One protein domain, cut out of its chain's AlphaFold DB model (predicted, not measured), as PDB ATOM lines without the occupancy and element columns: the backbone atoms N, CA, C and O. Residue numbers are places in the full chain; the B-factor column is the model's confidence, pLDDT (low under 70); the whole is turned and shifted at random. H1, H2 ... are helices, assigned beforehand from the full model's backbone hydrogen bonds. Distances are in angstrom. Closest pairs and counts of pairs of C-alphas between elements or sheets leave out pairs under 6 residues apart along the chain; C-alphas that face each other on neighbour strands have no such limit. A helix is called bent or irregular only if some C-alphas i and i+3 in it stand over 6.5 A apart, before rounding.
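What this domain is: This is residues 1 to 48 of the 221 residues of the protein "Os12g0171700 protein" of Oryza sativa subsp. japonica (UniProt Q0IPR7). A helical hairpin is made by the long helix H1 and the shorter H2, which run side by side in opposite ways, while a short, irregular third helix, H3, folds back along the later part of H2. Residues 20 to 27 make the turn of the hairpin at one end of the long axis. The printed part has 48 residues, with three named helices in the order H1, H2, H3 and no named strand; the class is all helix. The whole is compact, with a radius of gyration of the C-alphas of 11.0 A and spans of 33 by 17 by 16 A.

How they stand to each other: H1, residues 3 to 19, touches H2, residues 28 to 39, at a shallow tilt of 20 degrees, opposite ways. Their closest C-alphas, those of His 12 and Leu 34, are 5.9 A apart, and the two form a helical hairpin. H3, residues 41 to 48, touches H2 at residues 33 to 37 alone. These two also form a helical hairpin, at a steep tilt of 40 degrees, opposite ways; their closest C-alphas, those of Leu 33 and Phe 47, are 6.9 A apart. H1 and H3 are close but not clearly touching: their closest C-alphas, those of Arg 5 and Phe 41, are 7.5 A apart. In H1 and H2 every O i to N i+4 pair is within hydrogen-bond range; in H3 0 of 4 are, beside 3 of 5 O i to N i+3 pairs.

Where its parts are: H1 begins at C-alpha 3, (15.306, -19.252, 27.101), and is 24.8 A long from first to last C-alpha. H2 begins at C-alpha 28, (40.718, -25.743, 36.402), and is 16.0 A long. H3 is 12.5 A long and ends at C-alpha 48, (30.431, -12.598, 32.566); it is irregular, with C-alphas 42 and 45 8.0 A apart.

The domain as a whole: The C-alphas farthest apart, those of Asp 2 and Asp 23, are 33.3 A apart. The printed part has no cut. The link from H1 to H2 is short, with 8 residues, and that from H2 to H3 is tight, with 1. The mean pLDDT of the printed part is 94.2; residue 1, the chain's first, is under 70.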
ATOM      1  N   MET A   1      12.177 -25.289  29.539       57.75
ATOM      2  CA  MET A   1      13.391 -24.631  30.069       57.75
ATOM      3  C   MET A   1      13.344 -23.164  29.691       57.75
ATOM      4  O   MET A   1      12.854 -22.864  28.611       57.75
ATOM      5  N   ASP A   2      13.799 -22.286  30.580       84.44
ATOM      6  CA  ASP A   2      13.908 -20.844  30.341       84.44
ATOM      7  C   ASP A   2      14.882 -20.557  29.178       84.44
ATOM      8  O   ASP A   2      15.975 -21.131  29.133       84.44
ATOM      9  N   LEU A   3      14.483 -19.691  28.237       91.52
ATOM     10  CA  LEU A   3      15.306 -19.252  27.101       91.52
ATOM     11  C   LEU A   3      16.656 -18.705  27.571       91.52
ATOM     12  O   LEU A   3      17.682 -18.975  26.946       91.52
ATOM     13  N   LEU A   4      16.667 -17.996  28.703       92.94
ATOM     14  CA  LEU A   4      17.895 -17.454  29.268       92.94
ATOM     15  C   LEU A   4      18.871 -18.572  29.645       92.94
ATOM     16  O   LEU A   4      20.046 -18.517  29.285       92.94
ATOM     17  N   ARG A   5      18.388 -19.616  30.327       93.92
ATOM     18  CA  ARG A   5      19.230 -20.752  30.722       93.92
ATOM     19  C   ARG A   5      19.792 -21.478  29.503       93.92
ATOM     20  O   ARG A   5      20.972 -21.810  29.499       93.92
ATOM     21  N   ASN A   6      18.991 -21.658  28.452       94.59
ATOM     22  CA  ASN A   6      19.460 -22.267  27.205       94.59
ATOM     23  C   ASN A   6      20.601 -21.464  26.560       94.59
ATOM     24  O   ASN A   6      21.581 -22.063  26.127       94.59
ATOM     25  N   ASN A   7      20.526 -20.130  26.560       94.73
ATOM     26  CA  ASN A   7      21.606 -19.286  26.038       94.73
ATOM     27  C   ASN A   7      22.921 -19.501  26.803       94.73
ATOM     28  O   ASN A   7      23.981 -19.620  26.189       94.73
ATOM     29  N   TYR A   8      22.860 -19.618  28.132       96.02
ATOM     30  CA  TYR A   8      24.042 -19.917  28.942       96.02
ATOM     31  C   TYR A   8      24.567 -21.341  28.739       96.02
ATOM     32  O   TYR A   8      25.778 -21.533  28.735       96.02
ATOM     33  N   LEU A   9      23.701 -22.331  28.504       95.86
ATOM     34  CA  LEU A   9      24.140 -23.686  28.142       95.86
ATOM     35  C   LEU A   9      24.858 -23.710  26.781       95.86
ATOM     36  O   LEU A   9      25.861 -24.408  26.623       95.86
ATOM     37  N   CYS A  10      24.405 -22.905  25.817       95.76
ATOM     38  CA  CYS A  10      25.127 -22.704  24.562       95.76
ATOM     39  C   CYS A  10      26.492 -22.040  24.804       95.76
ATOM     40  O   CYS A  10      27.503 -22.523  24.295       95.76
ATOM     41  N   ALA A  11      26.544 -20.979  25.619       93.90
ATOM     42  CA  ALA A  11      27.798 -20.318  25.985       93.90
ATOM     43  C   ALA A  11      28.769 -21.277  26.692       93.90
ATOM     44  O   ALA A  11      29.948 -21.309  26.355       93.90
ATOM     45  N   HIS A  12      28.269 -22.120  27.598       96.25
ATOM     46  CA  HIS A  12      29.035 -23.186  28.240       96.25
ATOM     47  C   HIS A  12      29.697 -24.105  27.206       96.25
ATOM     48  O   HIS A  12      30.891 -24.376  27.304       96.25
ATOM     49  N   GLN A  13      28.958 -24.561  26.188       96.66
ATOM     50  CA  GLN A  13      29.528 -25.423  25.149       96.66
ATOM     51  C   GLN A  13      30.611 -24.706  24.332       96.66
ATOM     52  O   GLN A  13      31.642 -25.305  24.028       96.66
ATOM     53  N   ILE A  14      30.391 -23.432  23.995       96.37
ATOM     54  CA  ILE A  14      31.364 -22.616  23.259       96.37
ATOM     55  C   ILE A  14      32.648 -22.458  24.078       96.37
ATOM     56  O   ILE A  14      33.725 -22.766  23.577       96.37
ATOM     57  N   ILE A  15      32.536 -22.040  25.343       95.14
ATOM     58  CA  ILE A  15      33.683 -21.865  26.244       95.14
ATOM     59  C   ILE A  15      34.425 -23.192  26.407       95.14
ATOM     60  O   ILE A  15      35.636 -23.238  26.218       95.14
ATOM     61  N   ARG A  16      33.713 -24.291  26.684       96.33
ATOM     62  CA  ARG A  16      34.333 -25.615  26.807       96.33
ATOM     63  C   ARG A  16      35.143 -25.968  25.564       96.33
ATOM     64  O   ARG A  16      36.287 -26.373  25.703       96.33
ATOM     65  N   ASN A  17      34.575 -25.792  24.372       96.46
ATOM     66  CA  ASN A  17      35.254 -26.122  23.119       96.46
ATOM     67  C   ASN A  17      36.477 -25.230  22.854       96.46
ATOM     68  O   ASN A  17      37.442 -25.705  22.270       96.46
ATOM     69  N   LEU A  18      36.449 -23.962  23.277       95.84
ATOM     70  CA  LEU A  18      37.576 -23.034  23.124       95.84
ATOM     71  C   LEU A  18      38.777 -23.399  24.005       95.84
ATOM     72  O   LEU A  18      39.911 -23.131  23.622       95.84
ATOM     73  N   PHE A  19      38.526 -23.989  25.173       95.26
ATOM     74  CA  PHE A  19      39.555 -24.322  26.163       95.26
ATOM     75  C   PHE A  19      39.835 -25.827  26.281       95.26
ATOM     76  O   PHE A  19      40.607 -26.235  27.149       95.26
ATOM     77  N   LEU A  20      39.214 -26.654  25.435       95.92
ATOM     78  CA  LEU A  20      39.444 -28.093  25.414       95.92
ATOM     79  C   LEU A  20      40.830 -28.381  24.832       95.92
ATOM     80  O   LEU A  20      41.106 -28.069  23.674       95.92
ATOM     81  N   SER A  21      41.687 -28.988  25.642       94.48
ATOM     82  CA  SER A  21      43.005 -29.454  25.221       94.48
ATOM     83  C   SER A  21      42.901 -30.773  24.447       94.48
ATOM     84  O   SER A  21      41.881 -31.462  24.496       94.48
ATOM     85  N   GLU A  22      43.967 -31.152  23.736       93.33
ATOM     86  CA  GLU A  22      44.011 -32.396  22.946       93.33
ATOM     87  C   GLU A  22      43.790 -33.660  23.793       93.33
ATOM     88  O   GLU A  22      43.240 -34.647  23.308       93.33
ATOM     89  N   ASP A  23      44.169 -33.621  25.072       94.16
ATOM     90  CA  ASP A  23      43.938 -34.693  26.047       94.16
ATOM     91  C   ASP A  23      42.508 -34.707  26.623       94.16
ATOM     92  O   ASP A  23      42.178 -35.537  27.470       94.16
ATOM     93  N   GLY A  24      41.647 -33.794  26.170       93.29
ATOM     94  CA  GLY A  24      40.274 -33.640  26.636       93.29
ATOM     95  C   GLY A  24      40.138 -32.887  27.961       93.29
ATOM     96  O   GLY A  24      39.022 -32.790  28.482       93.29
ATOM     97  N   SER A  25      41.230 -32.353  28.513       95.00
ATOM     98  CA  SER A  25      41.197 -31.543  29.729       95.00
ATOM     99  C   SER A  25      40.806 -30.090  29.447       95.00
ATOM    100  O   SER A  25      40.948 -29.574  28.337       95.00
ATOM    101  N   VAL A  26      40.281 -29.427  30.475       95.37
ATOM    102  CA  VAL A  26      39.965 -27.995  30.489       95.37
ATOM    103  C   VAL A  26      40.687 -27.390  31.701       95.37
ATOM    104  O   VAL A  26      40.701 -28.040  32.752       95.37
ATOM    105  N   PRO A  27      41.278 -26.183  31.601       95.25
ATOM    106  CA  PRO A  27      41.902 -25.507  32.738       95.25
ATOM    107  C   PRO A  27      40.967 -25.423  33.955       95.25
ATOM    108  O   PRO A  27      39.766 -25.204  33.799       95.25
ATOM    109  N   GLU A  28      41.506 -25.600  35.164       96.25
ATOM    110  CA  GLU A  28      40.718 -25.743  36.402       96.25
ATOM    111  C   GLU A  28      39.774 -24.554  36.664       96.25
ATOM    112  O   GLU A  28      38.620 -24.735  37.049       96.25
ATOM    113  N   ASP A  29      40.242 -23.335  36.425       95.88
ATOM    114  CA  ASP A  29      39.476 -22.097  36.581       95.88
ATOM    115  C   ASP A  29      38.376 -21.932  35.527       95.88
ATOM    116  O   ASP A  29      37.281 -21.461  35.842       95.88
ATOM    117  N   ILE A  30      38.615 -22.373  34.293       96.77
ATOM    118  CA  ILE A  30      37.571 -22.448  33.266       96.77
ATOM    119  C   ILE A  30      36.559 -23.537  33.625       96.77
ATOM    120  O   ILE A  30      35.354 -23.308  33.535       96.77
ATOM    121  N   GLN A  31      37.014 -24.697  34.098       97.37
ATOM    122  CA  GLN A  31      36.127 -25.762  34.556       97.37
ATOM    123  C   GLN A  31      35.248 -25.300  35.728       97.37
ATOM    124  O   GLN A  31      34.072 -25.659  35.787       97.37
ATOM    125  N   HIS A  32      35.771 -24.449  36.613       97.62
ATOM    126  CA  HIS A  32      34.993 -23.801  37.667       97.62
ATOM    127  C   HIS A  32      33.862 -22.925  37.098       97.62
ATOM    128  O   HIS A  32      32.709 -23.088  37.498       97.62
ATOM    129  N   LEU A  33      34.147 -22.073  36.105       97.63
ATOM    130  CA  LEU A  33      33.111 -21.293  35.411       97.63
ATOM    131  C   LEU A  33      32.051 -22.195  34.760       97.63
ATOM    132  O   LEU A  33      30.851 -21.947  34.889       97.63
ATOM    133  N   LEU A  34      32.484 -23.250  34.069       97.91
ATOM    134  CA  LEU A  34      31.578 -24.196  33.418       97.91
ATOM    135  C   LEU A  34      30.642 -24.868  34.436       97.91
ATOM    136  O   LEU A  34      29.436 -24.958  34.202       97.91
ATOM    137  N   ASN A  35      31.173 -25.265  35.594       97.66
ATOM    138  CA  ASN A  35      30.384 -25.857  36.673       97.66
ATOM    139  C   ASN A  35      29.347 -24.874  37.230       97.66
ATOM    140  O   ASN A  35      28.190 -25.260  37.403       97.66
ATOM    141  N   LEU A  36      29.723 -23.607  37.440       97.41
ATOM    142  CA  LEU A  36      28.789 -22.566  37.875       97.41
ATOM    143  C   LEU A  36      27.631 -22.398  36.883       97.41
ATOM    144  O   LEU A  36      26.470 -22.371  37.286       97.41
ATOM    145  N   ILE A  37      27.925 -22.362  35.579       97.03
ATOM    146  CA  ILE A  37      26.895 -22.231  34.539       97.03
ATOM    147  C   ILE A  37      25.904 -23.405  34.567       97.03
ATOM    148  O   ILE A  37      24.695 -23.204  34.409       97.03
ATOM    149  N   LEU A  38      26.398 -24.629  34.761       95.77
ATOM    150  CA  LEU A  38      25.567 -25.832  34.757       95.77
ATOM    151  C   LEU A  38      24.727 -25.980  36.031       95.77
ATOM    152  O   LEU A  38      23.536 -26.314  35.948       95.77
ATOM    153  N   HIS A  39      25.345 -25.750  37.189       96.28
ATOM    154  CA  HIS A  39      24.826 -26.190  38.484       96.28
ATOM    155  C   HIS A  39      24.351 -25.048  39.388       96.28
ATOM    156  O   HIS A  39      23.504 -25.288  40.243       96.28
ATOM    157  N   GLU A  40      24.811 -23.815  39.165       95.86
ATOM    158  CA  GLU A  40      24.566 -22.661  40.045       95.86
ATOM    159  C   GLU A  40      24.021 -21.461  39.260       95.86
ATOM    160  O   GLU A  40      24.519 -20.336  39.318       95.86
ATOM    161  N   PHE A  41      22.971 -21.708  38.473       95.04
ATOM    162  CA  PHE A  41      22.378 -20.712  37.574       95.04
ATOM    163  C   PHE A  41      21.767 -19.490  38.295       95.04
ATOM    164  O   PHE A  41      21.590 -18.417  37.705       95.04
ATOM    165  N   ASP A  42      21.457 -19.625  39.582       94.73
ATOM    166  CA  ASP A  42      21.109 -18.518  40.473       94.73
ATOM    167  C   ASP A  42      22.206 -17.440  40.499       94.73
ATOM    168  O   ASP A  42      21.878 -16.255  40.523       94.73
ATOM    169  N   LYS A  43      23.476 -17.836  40.337       94.96
ATOM    170  CA  LYS A  43      24.662 -16.966  40.367       94.96
ATOM    171  C   LYS A  43      25.055 -16.401  39.002       94.96
ATOM    172  O   LYS A  43      26.155 -15.886  38.831       94.96
ATOM    173  N   ARG A  44      24.172 -16.469  38.000       94.19
ATOM    174  CA  ARG A  44      24.478 -16.063  36.610       94.19
ATOM    175  C   ARG A  44      25.017 -14.645  36.441       94.19
ATOM    176  O   ARG A  44      25.671 -14.359  35.438       94.19
ATOM    177  N   GLU A  45      24.754 -13.760  37.400       91.40
ATOM    178  CA  GLU A  45      25.273 -12.399  37.359       91.40
ATOM    179  C   GLU A  45      26.803 -12.353  37.380       91.40
ATOM    180  O   GLU A  45      27.353 -11.516  36.683       91.40
ATOM    181  N   ILE A  46      27.501 -13.290  38.032       92.68
ATOM    182  CA  ILE A  46      28.975 -13.287  38.068       92.68
ATOM    183  C   ILE A  46      29.638 -13.956  36.857       92.68
ATOM    184  O   ILE A  46      30.844 -13.823  36.680       92.68
ATOM    185  N   PHE A  47      28.892 -14.660  35.996       94.10
ATOM    186  CA  PHE A  47      29.494 -15.481  34.933       94.10
ATOM    187  C   PHE A  47      30.298 -14.653  33.923       94.10
ATOM    188  O   PHE A  47      31.348 -15.091  33.466       94.10
ATOM    189  N   HIS A  48      29.815 -13.456  33.582       88.82
ATOM    190  CA  HIS A  48      30.431 -12.598  32.566       88.82
ATOM    191  C   HIS A  48      31.671 -11.841  33.060       88.82
ATOM    192  O   HIS A  48      32.443 -11.347  32.246       88.82
TER     193      HIS A  48